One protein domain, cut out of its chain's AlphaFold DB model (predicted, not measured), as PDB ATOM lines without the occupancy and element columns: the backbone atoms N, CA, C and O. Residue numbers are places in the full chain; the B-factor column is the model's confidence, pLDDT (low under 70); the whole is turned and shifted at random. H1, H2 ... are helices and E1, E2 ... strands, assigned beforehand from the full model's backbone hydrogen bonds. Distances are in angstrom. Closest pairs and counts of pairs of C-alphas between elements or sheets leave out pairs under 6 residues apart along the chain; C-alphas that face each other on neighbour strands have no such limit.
ATOM      1  N   LEU A   2       5.620 -31.687  14.254       73.31
ATOM      2  CA  LEU A   2       5.461 -33.000  14.909       73.31
ATOM      3  C   LEU A   2       4.308 -33.856  14.333       73.31
ATOM      4  O   LEU A   2       4.514 -35.013  13.989       73.31
ATOM      5  N   ALA A   3       3.125 -33.260  14.143       78.44
ATOM      6  CA  ALA A   3       1.951 -33.964  13.612       78.44
ATOM      7  C   ALA A   3       2.142 -34.465  12.167       78.44
ATOM      8  O   ALA A   3       1.723 -35.569  11.833       78.44
ATOM      9  N   TYR A   4       2.823 -33.681  11.320       81.88
ATOM     10  CA  TYR A   4       3.153 -34.100   9.955       81.88
ATOM     11  C   TYR A   4       4.100 -35.302   9.966       81.88
ATOM     12  O   TYR A   4       3.835 -36.282   9.282       81.88
ATOM     13  N   GLN A   5       5.165 -35.250  10.773       83.12
ATOM     14  CA  GLN A   5       6.148 -36.332  10.863       83.12
ATOM     15  C   GLN A   5       5.526 -37.625  11.403       83.12
ATOM     16  O   GLN A   5       5.799 -38.701  10.877       83.12
ATOM     17  N   GLN A   6       4.650 -37.530  12.405       84.12
ATOM     18  CA  GLN A   6       3.917 -38.680  12.941       84.12
ATOM     19  C   GLN A   6       2.977 -39.294  11.897       84.12
ATOM     20  O   GLN A   6       2.989 -40.510  11.704       84.12
ATOM     21  N   ALA A   7       2.206 -38.467  11.184       82.75
ATOM     22  CA  ALA A   7       1.317 -38.932  10.121       82.75
ATOM     23  C   ALA A   7       2.092 -39.526   8.932       82.75
ATOM     24  O   ALA A   7       1.688 -40.552   8.390       82.75
ATOM     25  N   HIS A   8       3.235 -38.938   8.575       82.00
ATOM     26  CA  HIS A   8       4.101 -39.438   7.512       82.00
ATOM     27  C   HIS A   8       4.709 -40.798   7.876       82.00
ATOM     28  O   HIS A   8       4.616 -41.752   7.107       82.00
ATOM     29  N   GLN A   9       5.243 -40.942   9.093       82.50
ATOM     30  CA  GLN A   9       5.729 -42.232   9.587       82.50
ATOM     31  C   GLN A   9       4.619 -43.287   9.646       82.50
ATOM     32  O   GLN A   9       4.872 -44.453   9.338       82.50
ATOM     33  N   ALA A  10       3.398 -42.899  10.022       83.00
ATOM     34  CA  ALA A  10       2.250 -43.795  10.006       83.00
ATOM     35  C   ALA A  10       1.911 -44.242   8.576       83.00
ATOM     36  O   ALA A  10       1.766 -45.438   8.360       83.00
ATOM     37  N   ALA A  11       1.876 -43.334   7.596       80.44
ATOM     38  CA  ALA A  11       1.609 -43.667   6.191       80.44
ATOM     39  C   ALA A  11       2.664 -44.616   5.591       80.44
ATOM     40  O   ALA A  11       2.334 -45.498   4.796       80.44
ATOM     41  N   VAL A  12       3.927 -44.483   6.009       77.62
ATOM     42  CA  VAL A  12       5.008 -45.396   5.602       77.62
ATOM     43  C   VAL A  12       4.835 -46.784   6.229       77.62
ATOM     44  O   VAL A  12       4.972 -47.793   5.542       77.62
ATOM     45  N   LYS A  13       4.524 -46.855   7.531       80.50
ATOM     46  CA  LYS A  13       4.480 -48.121   8.289       80.50
ATOM     47  C   LYS A  13       3.170 -48.895   8.147       80.50
ATOM     48  O   LYS A  13       3.163 -50.108   8.328       80.50
ATOM     49  N   ARG A  14       2.060 -48.208   7.880       78.00
ATOM     50  CA  ARG A  14       0.712 -48.782   7.874       78.00
ATOM     51  C   ARG A  14       0.126 -48.772   6.473       78.00
ATOM     52  O   ARG A  14       0.107 -47.744   5.803       78.00
ATOM     53  N   VAL A  15      -0.375 -49.927   6.043       71.81
ATOM     54  CA  VAL A  15      -0.971 -50.104   4.710       71.81
ATOM     55  C   VAL A  15      -2.353 -49.454   4.611       71.81
ATOM     56  O   VAL A  15      -2.730 -48.963   3.551       71.81
ATOM     57  N   ASP A  16      -3.068 -49.393   5.730       77.00
ATOM     58  CA  ASP A  16      -4.420 -48.850   5.876       77.00
ATOM     59  C   ASP A  16      -4.454 -47.340   6.159       77.00
ATOM     60  O   ASP A  16      -5.524 -46.733   6.181       77.00
ATOM     61  N   PHE A  17      -3.298 -46.710   6.379       80.00
ATOM     62  CA  PHE A  17      -3.218 -45.299   6.735       80.00
ATOM     63  C   PHE A  17      -2.837 -44.443   5.525       80.00
ATOM     64  O   PHE A  17      -1.824 -44.686   4.868       80.00
ATOM     65  N   ARG A  18      -3.629 -43.401   5.260       77.44
ATOM     66  CA  ARG A  18      -3.358 -42.407   4.215       77.44
ATOM     67  C   ARG A  18      -3.220 -41.024   4.823       77.44
ATOM     68  O   ARG A  18      -3.999 -40.635   5.690       77.44
ATOM     69  N   GLN A  19      -2.231 -40.283   4.343       83.50
ATOM     70  CA  GLN A  19      -1.981 -38.911   4.742       83.50
ATOM     71  C   GLN A  19      -2.453 -37.961   3.644       83.50
ATOM     72  O   GLN A  19      -2.055 -38.081   2.486       83.50
ATOM     73  N   PHE A  20      -3.254 -36.974   4.033       83.31
ATOM     74  CA  PHE A  20      -3.685 -35.896   3.155       83.31
ATOM     75  C   PHE A  20      -3.155 -34.575   3.693       83.31
ATOM     76  O   PHE A  20      -3.434 -34.193   4.829       83.31
ATOM     77  N   VAL A  21      -2.357 -33.894   2.879       83.62
ATOM     78  CA  VAL A  21      -1.808 -32.580   3.192       83.62
ATOM     79  C   VAL A  21      -2.537 -31.557   2.341       83.62
ATOM     80  O   VAL A  21      -2.336 -31.489   1.130       83.62
ATOM     81  N   TRP A  22      -3.380 -30.758   2.985       82.81
ATOM     82  CA  TRP A  22      -4.020 -29.618   2.349       82.81
ATOM     83  C   TRP A  22      -3.245 -28.347   2.671       82.81
ATOM     84  O   TRP A  22      -3.123 -27.951   3.831       82.81
ATOM     85  N   PHE A  23      -2.704 -27.719   1.635       81.88
ATOM     86  CA  PHE A  23      -2.058 -26.422   1.724       81.88
ATOM     87  C   PHE A  23      -2.923 -25.378   1.022       81.88
ATOM     88  O   PHE A  23      -2.805 -25.171  -0.185       81.88
ATOM     89  N   CYS A  24      -3.793 -24.721   1.786       75.00
ATOM     90  CA  CYS A  24      -4.521 -23.554   1.310       75.00
ATOM     91  C   CYS A  24      -3.603 -22.333   1.432       75.00
ATOM     92  O   CYS A  24      -3.333 -21.862   2.539       75.00
ATOM     93  N   ALA A  25      -3.053 -21.876   0.307       65.50
ATOM     94  CA  ALA A  25      -2.320 -20.621   0.278       65.50
ATOM     95  C   ALA A  25      -3.341 -19.484   0.338       65.50
ATOM     96  O   ALA A  25      -4.007 -19.201  -0.650       65.50
ATOM     97  N   ASP A  26      -3.484 -18.863   1.502       64.12
ATOM     98  CA  ASP A  26      -4.192 -17.594   1.598       64.12
ATOM     99  C   ASP A  26      -3.279 -16.511   1.008       64.12
ATOM    100  O   ASP A  26      -2.154 -16.325   1.483       64.12
ATOM    101  N   GLU A  27      -3.731 -15.817  -0.038       57.50
ATOM    102  CA  GLU A  27      -2.974 -14.728  -0.670       57.50
ATOM    103  C   GLU A  27      -2.646 -13.603   0.324       57.50
ATOM    104  O   GLU A  27      -1.679 -12.864   0.138       57.50
ATOM    105  N   THR A  28      -3.404 -13.508   1.420       58.94
ATOM    106  CA  THR A  28      -3.197 -12.513   2.478       58.94
ATOM    107  C   THR A  28      -2.138 -12.918   3.510       58.94
ATOM    108  O   THR A  28      -1.641 -12.069   4.255       58.94
ATOM    109  N   LEU A  29      -1.734 -14.194   3.552       60.19
ATOM    110  CA  LEU A  29      -0.735 -14.693   4.495       60.19
ATOM    111  C   LEU A  29       0.643 -14.750   3.835       60.19
ATOM    112  O   LEU A  29       0.956 -15.642   3.047       60.19
ATOM    113  N   ALA A  30       1.519 -13.821   4.224       60.88
ATOM    114  CA  ALA A  30       2.920 -13.830   3.821       60.88
ATOM    115  C   ALA A  30       3.614 -15.127   4.290       60.88
ATOM    116  O   ALA A  30       4.023 -15.265   5.448       60.88
ATOM    117  N   VAL A  31       3.750 -16.092   3.377       68.62
ATOM    118  CA  VAL A  31       4.440 -17.362   3.625       68.62
ATOM    119  C   VAL A  31       5.916 -17.075   3.886       68.62
ATOM    120  O   VAL A  31       6.648 -16.609   3.011       68.62
ATOM    121  N   ARG A  32       6.383 -17.378   5.099       78.88
ATOM    122  CA  ARG A  32       7.786 -17.177   5.479       78.88
ATOM    123  C   ARG A  32       8.696 -18.111   4.665       78.88
ATOM    124  O   ARG A  32       8.292 -19.240   4.373       78.88
ATOM    125  N   PRO A  33       9.959 -17.734   4.390       77.56
ATOM    126  CA  PRO A  33      10.895 -18.581   3.644       77.56
ATOM    127  C   PRO A  33      11.015 -20.010   4.197       77.56
ATOM    128  O   PRO A  33      10.968 -20.969   3.435       77.56
ATOM    129  N   ALA A  34      11.051 -20.172   5.524       77.25
ATOM    130  CA  ALA A  34      11.096 -21.486   6.169       77.25
ATOM    131  C   ALA A  34       9.837 -22.341   5.915       77.25
ATOM    132  O   ALA A  34       9.933 -23.556   5.756       77.25
ATOM    133  N   GLN A  35       8.655 -21.717   5.836       76.06
ATOM    134  CA  GLN A  35       7.404 -22.409   5.508       76.06
ATOM    135  C   GLN A  35       7.395 -22.837   4.040       76.06
ATOM    136  O   GLN A  35       6.996 -23.957   3.737       76.06
ATOM    137  N   LYS A  36       7.904 -21.989   3.140       77.31
ATOM    138  CA  LYS A  36       8.059 -22.315   1.717       77.31
ATOM    139  C   LYS A  36       9.003 -23.502   1.513       77.31
ATOM    140  O   LYS A  36       8.667 -24.420   0.772       77.31
ATOM    141  N   THR A  37      10.139 -23.528   2.214       78.88
ATOM    142  CA  THR A  37      11.072 -24.666   2.195       78.88
ATOM    143  C   THR A  37      10.408 -25.946   2.697       78.88
ATOM    144  O   THR A  37      10.535 -26.987   2.061       78.88
ATOM    145  N   PHE A  38       9.647 -25.869   3.792       80.50
ATOM    146  CA  PHE A  38       8.931 -27.021   4.338       80.50
ATOM    147  C   PHE A  38       7.848 -27.546   3.385       80.50
ATOM    148  O   PHE A  38       7.788 -28.741   3.121       80.50
ATOM    149  N   VAL A  39       7.031 -26.666   2.802       79.44
ATOM    150  CA  VAL A  39       6.013 -27.047   1.807       79.44
ATOM    151  C   VAL A  39       6.658 -27.688   0.577       79.44
ATOM    152  O   VAL A  39       6.155 -28.692   0.075       79.44
ATOM    153  N   ASN A  40       7.789 -27.152   0.113       77.50
ATOM    154  CA  ASN A  40       8.537 -27.742  -0.993       77.50
ATOM    155  C   ASN A  40       9.077 -29.132  -0.639       77.50
ATOM    156  O   ASN A  40       8.952 -30.036  -1.457       77.50
ATOM    157  N   ALA A  41       9.605 -29.334   0.572       78.25
ATOM    158  CA  ALA A  41      10.054 -30.651   1.022       78.25
ATOM    159  C   ALA A  41       8.912 -31.683   0.973       78.25
ATOM    160  O   ALA A  41       9.064 -32.732   0.354       78.25
ATOM    161  N   ILE A  42       7.724 -31.335   1.483       79.44
ATOM    162  CA  ILE A  42       6.543 -32.216   1.425       79.44
ATOM    163  C   ILE A  42       6.179 -32.578  -0.022       79.44
ATOM    164  O   ILE A  42       5.850 -33.727  -0.308       79.44
ATOM    165  N   ARG A  43       6.243 -31.612  -0.949       73.50
ATOM    166  CA  ARG A  43       5.952 -31.846  -2.375       73.50
ATOM    167  C   ARG A  43       6.937 -32.809  -3.042       73.50
ATOM    168  O   ARG A  43       6.571 -33.439  -4.030       73.50
ATOM    169  N   HIS A  44       8.163 -32.910  -2.534       70.81
ATOM    170  CA  HIS A  44       9.186 -33.815  -3.060       70.81
ATOM    171  C   HIS A  44       9.167 -35.204  -2.402       70.81
ATOM    172  O   HIS A  44       9.669 -36.153  -2.997       70.81
ATOM    173  N   GLU A  45       8.544 -35.347  -1.230       70.69
ATOM    174  CA  GLU A  45       8.470 -36.592  -0.446       70.69
ATOM    175  C   GLU A  45       7.129 -37.341  -0.614       70.69
ATOM    176  O   GLU A  45       6.705 -38.107   0.256       70.69
ATOM    177  N   LEU A  46       6.425 -37.123  -1.732       69.25
ATOM    178  CA  LEU A  46       5.130 -37.757  -1.992       69.25
ATOM    179  C   LEU A  46       5.281 -39.264  -2.239       69.25
ATOM    180  O   LEU A  46       6.059 -39.705  -3.085       69.25
ATOM    181  N   THR A  47       4.491 -40.053  -1.513       67.31
ATOM    182  CA  THR A  47       4.398 -41.516  -1.632       67.31
ATOM    183  C   THR A  47       3.004 -41.919  -2.118       67.31
ATOM    184  O   THR A  47       2.089 -41.099  -2.123       67.31
ATOM    185  N   GLU A  48       2.792 -43.193  -2.471       63.78
ATOM    186  CA  GLU A  48       1.474 -43.727  -2.882       63.78
ATOM    187  C   GLU A  48       0.347 -43.470  -1.862       63.78
ATOM    188  O   GLU A  48      -0.830 -43.486  -2.212       63.78
ATOM    189  N   ARG A  49       0.698 -43.225  -0.593       70.75
ATOM    190  CA  ARG A  49      -0.247 -42.998   0.509       70.75
ATOM    191  C   ARG A  49      -0.229 -41.567   1.039       70.75
ATOM    192  O   ARG A  49      -0.870 -41.302   2.056       70.75
ATOM    193  N   CYS A  50       0.500 -40.663   0.387       77.88
ATOM    194  CA  CYS A  50       0.579 -39.259   0.763       77.88
ATOM    195  C   CYS A  50       0.126 -38.374  -0.398       77.88
ATOM    196  O   CYS A  50       0.830 -38.221  -1.395       77.88
ATOM    197  N   THR A  51      -1.030 -37.739  -0.237       75.25
ATOM    198  CA  THR A  51      -1.582 -36.808  -1.224       75.25
ATOM    199  C   THR A  51      -1.373 -35.381  -0.747       75.25
ATOM    200  O   THR A  51      -1.744 -35.033   0.374       75.25
ATOM    201  N   PHE A  52      -0.808 -34.540  -1.608       80.12
ATOM    202  CA  PHE A  52      -0.706 -33.102  -1.380       80.12
ATOM    203  C   PHE A  52      -1.664 -32.376  -2.318       80.12
ATOM    204  O   PHE A  52      -1.614 -32.582  -3.528       80.12
ATOM    205  N   THR A  53      -2.509 -31.508  -1.768       76.81
ATOM    206  CA  THR A  53      -3.435 -30.673  -2.539       76.81
ATOM    207  C   THR A  53      -3.300 -29.215  -2.129       76.81
ATOM    208  O   THR A  53      -3.090 -28.888  -0.960       76.81
ATOM    209  N   SER A  54      -3.422 -28.335  -3.118       77.12
ATOM    210  CA  SER A  54      -3.522 -26.889  -2.936       77.12
ATOM    211  C   SER A  54      -4.902 -26.366  -3.327       77.12
ATOM    212  O   SER A  54      -5.010 -25.250  -3.827       77.12
ATOM    213  N   ALA A  55      -5.940 -27.193  -3.159       77.88
ATOM    214  CA  ALA A  55      -7.327 -26.819  -3.408       77.88
ATOM    215  C   ALA A  55      -7.658 -25.472  -2.748       77.88
ATOM    216  O   ALA A  55      -7.378 -25.271  -1.565       77.88
ATOM    217  N   GLY A  56      -8.258 -24.559  -3.513       74.19
ATOM    218  CA  GLY A  56      -8.544 -23.198  -3.045       74.19
ATOM    219  C   GLY A  56      -9.721 -23.122  -2.071       74.19
ATOM    220  O   GLY A  56      -9.955 -22.088  -1.457       74.19
ATOM    221  N   ASN A  57     -10.487 -24.207  -1.924       78.62
ATOM    222  CA  ASN A  57     -11.611 -24.283  -1.001       78.62
ATOM    223  C   ASN A  57     -11.875 -25.722  -0.530       78.62
ATOM    224  O   ASN A  57     -11.432 -26.703  -1.131       78.62
ATOM    225  N   THR A  58     -12.643 -25.832   0.553       77.38
ATOM    226  CA  THR A  58     -12.986 -27.106   1.196       77.38
ATOM    227  C   THR A  58     -13.797 -28.032   0.290       77.38
ATOM    228  O   THR A  58     -13.653 -29.246   0.385       77.38
ATOM    229  N   MET A  59     -14.629 -27.496  -0.610       77.00
ATOM    230  CA  MET A  59     -15.425 -28.321  -1.529       77.00
ATOM    231  C   MET A  59     -14.528 -29.065  -2.518       77.00
ATOM    232  O   MET A  59     -14.669 -30.272  -2.693       77.00
ATOM    233  N   GLN A  60     -13.554 -28.364  -3.097       72.19
ATOM    234  CA  GLN A  60     -12.565 -28.946  -3.997       72.19
ATOM    235  C   GLN A  60     -11.681 -29.970  -3.271       72.19
ATOM    236  O   GLN A  60     -11.438 -31.047  -3.808       72.19
ATOM    237  N   LEU A  61     -11.292 -29.699  -2.018       78.69
ATOM    238  CA  LEU A  61     -10.609 -30.689  -1.181       78.69
ATOM    239  C   LEU A  61     -11.446 -31.964  -1.010       78.69
ATOM    240  O   LEU A  61     -10.925 -33.062  -1.172       78.69
ATOM    241  N   VAL A  62     -12.726 -31.840  -0.653       78.12
ATOM    242  CA  VAL A  62     -13.600 -33.000  -0.418       78.12
ATOM    243  C   VAL A  62     -13.765 -33.834  -1.690       78.12
ATOM    244  O   VAL A  62     -13.753 -35.060  -1.607       78.12
ATOM    245  N   GLU A  63     -13.854 -33.200  -2.858       71.62
ATOM    246  CA  GLU A  63     -13.883 -33.900  -4.145       71.62
ATOM    247  C   GLU A  63     -12.562 -34.620  -4.457       71.62
ATOM    248  O   GLU A  63     -12.575 -35.797  -4.828       71.62
ATOM    249  N   ASP A  64     -11.417 -33.972  -4.232       66.00
ATOM    250  CA  ASP A  64     -10.092 -34.588  -4.400       66.00
ATOM    251  C   ASP A  64      -9.909 -35.797  -3.462       66.00
ATOM    252  O   ASP A  64      -9.404 -36.854  -3.864       66.00
ATOM    253  N   LEU A  65     -10.372 -35.669  -2.212       75.31
ATOM    254  CA  LEU A  65     -10.384 -36.747  -1.224       75.31
ATOM    255  C   LEU A  65     -11.289 -37.891  -1.671       75.31
ATOM    256  O   LEU A  65     -10.857 -39.041  -1.652       75.31
ATOM    257  N   ARG A  66     -12.518 -37.598  -2.109       73.00
ATOM    258  CA  ARG A  66     -13.455 -38.615  -2.607       73.00
ATOM    259  C   ARG A  66     -12.871 -39.380  -3.778       73.00
ATOM    260  O   ARG A  66     -12.931 -40.600  -3.749       73.00
ATOM    261  N   LYS A  67     -12.253 -38.713  -4.755       67.12
ATOM    262  CA  LYS A  67     -11.598 -39.387  -5.889       67.12
ATOM    263  C   LYS A  67     -10.471 -40.301  -5.418       67.12
ATOM    264  O   LYS A  67     -10.439 -41.472  -5.782       67.12
ATOM    265  N   THR A  68      -9.605 -39.802  -4.541       66.00
ATOM    266  CA  THR A  68      -8.443 -40.557  -4.049       66.00
ATOM    267  C   THR A  68      -8.840 -41.743  -3.158       66.00
ATOM    268  O   THR A  68      -8.194 -42.790  -3.187       66.00
ATOM    269  N   ILE A  69      -9.895 -41.590  -2.349       67.88
ATOM    270  CA  ILE A  69     -10.427 -42.631  -1.455       67.88
ATOM    271  C   ILE A  69     -11.314 -43.619  -2.226       67.88
ATOM    272  O   ILE A  69     -11.252 -44.814  -1.971       67.88
ATOM    273  N   ALA A  70     -12.090 -43.174  -3.213       60.84
ATOM    274  CA  ALA A  70     -12.855 -44.067  -4.087       60.84
ATOM    275  C   ALA A  70     -11.928 -44.945  -4.942       60.84
ATOM    276  O   ALA A  70     -12.204 -46.125  -5.133       60.84
ATOM    277  N   GLN A  71     -10.779 -44.409  -5.367       55.81
ATOM    278  CA  GLN A  71      -9.688 -45.168  -5.993       55.81
ATOM    279  C   GLN A  71      -8.921 -46.069  -4.999       55.81
ATOM    280  O   GLN A  71      -8.094 -46.874  -5.415       55.81
ATOM    281  N   ALA A  72      -9.151 -45.930  -3.684       50.75
ATOM    282  CA  ALA A  72      -8.463 -46.682  -2.628       50.75
ATOM    283  C   ALA A  72      -9.062 -48.049  -2.323       50.75
ATOM    284  O   ALA A  72      -8.406 -48.849  -1.657       50.75
TER     285      ALA A  72
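AT A GLANCE: This is residues 2 to 72 of the 213 residues of an uncharacterized protein of Hymenobacter sp (UniProt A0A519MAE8). Two short parallel strands, E1 and E2, lie side by side in the middle, with H3 over one face of this narrow ribbon and H1 and H2 on the opposite side, H1 toward the E1 edge. The three helices run back roughly against the direction of the strands and keep clear of one another; residues 32 to 38, of which 33 to 38 belong to H2, stick out. The printed part has 71 residues with three named helices and two named strands in the order H1, E1, H2, E2, H3, and its class is mostly helix. It is only just compact, close to loose, with a radius of gyration of the C-alphas of 13.0 A and spans of 36 by 27 by 18 A.

HOW THE PARTS SIT: H1, residues 2 to 13, comes nearest to E1, residues 19 to 22, at the C-alphas of Ala 11 and Gln 19, 6.1 A apart. E1 and E2, residues 50 to 53, are parallel neighbours with 13 degrees between their directions. N 21 and O 51 are 2.8 A apart and N 51 and O 19 are 2.9 A apart, both within hydrogen-bond range. H2, residues 33 to 44, has its closest C-alphas to E2 at Arg 43 and Phe 52, 6.8 A. E1, H2 and E2 form a strand-helix-strand unit, two parallel neighbour strands with a helix between them along the chain, and its crossover is right-handed. H3, residues 58 to 70, has its closest C-alphas to E2 at Leu 61 and Thr 53, 7.3 A, and to E1 at Leu 61 and Trp 22, 7.6 A. H1 and H2, H1 and H3, and H2 and H3 are apart. In H1, H2 and H3 every O i to N i+4 pair is within hydrogen-bond range.

IN THESE COORDINATES: H1 begins at C-alpha 2, (5.461, -33.000, 14.909), and is 16.5 A long from first to last C-alpha. E1 measures 9.8 A and E2 10.0 A. H2 begins at C-alpha 33, (10.895, -18.581, 3.644), and measures 16.7 A. H3, the longest helix with 13 residues, measures 17.8 A and ends at C-alpha 70, (-12.855, -44.067, -4.087).

THE WHOLE: The C-alphas farthest apart are those of Val 15 and Thr 28, 37.7 A. The printed part has no cut. The links H1 to E1, H2 to E2 and E2 to H3 are tight, and E1 to H2, with 10 residues, is short. The mean pLDDT of the printed part is 74.4; residues 25 to 31, 46 to 48, 64 and 67 to 72 are under 70.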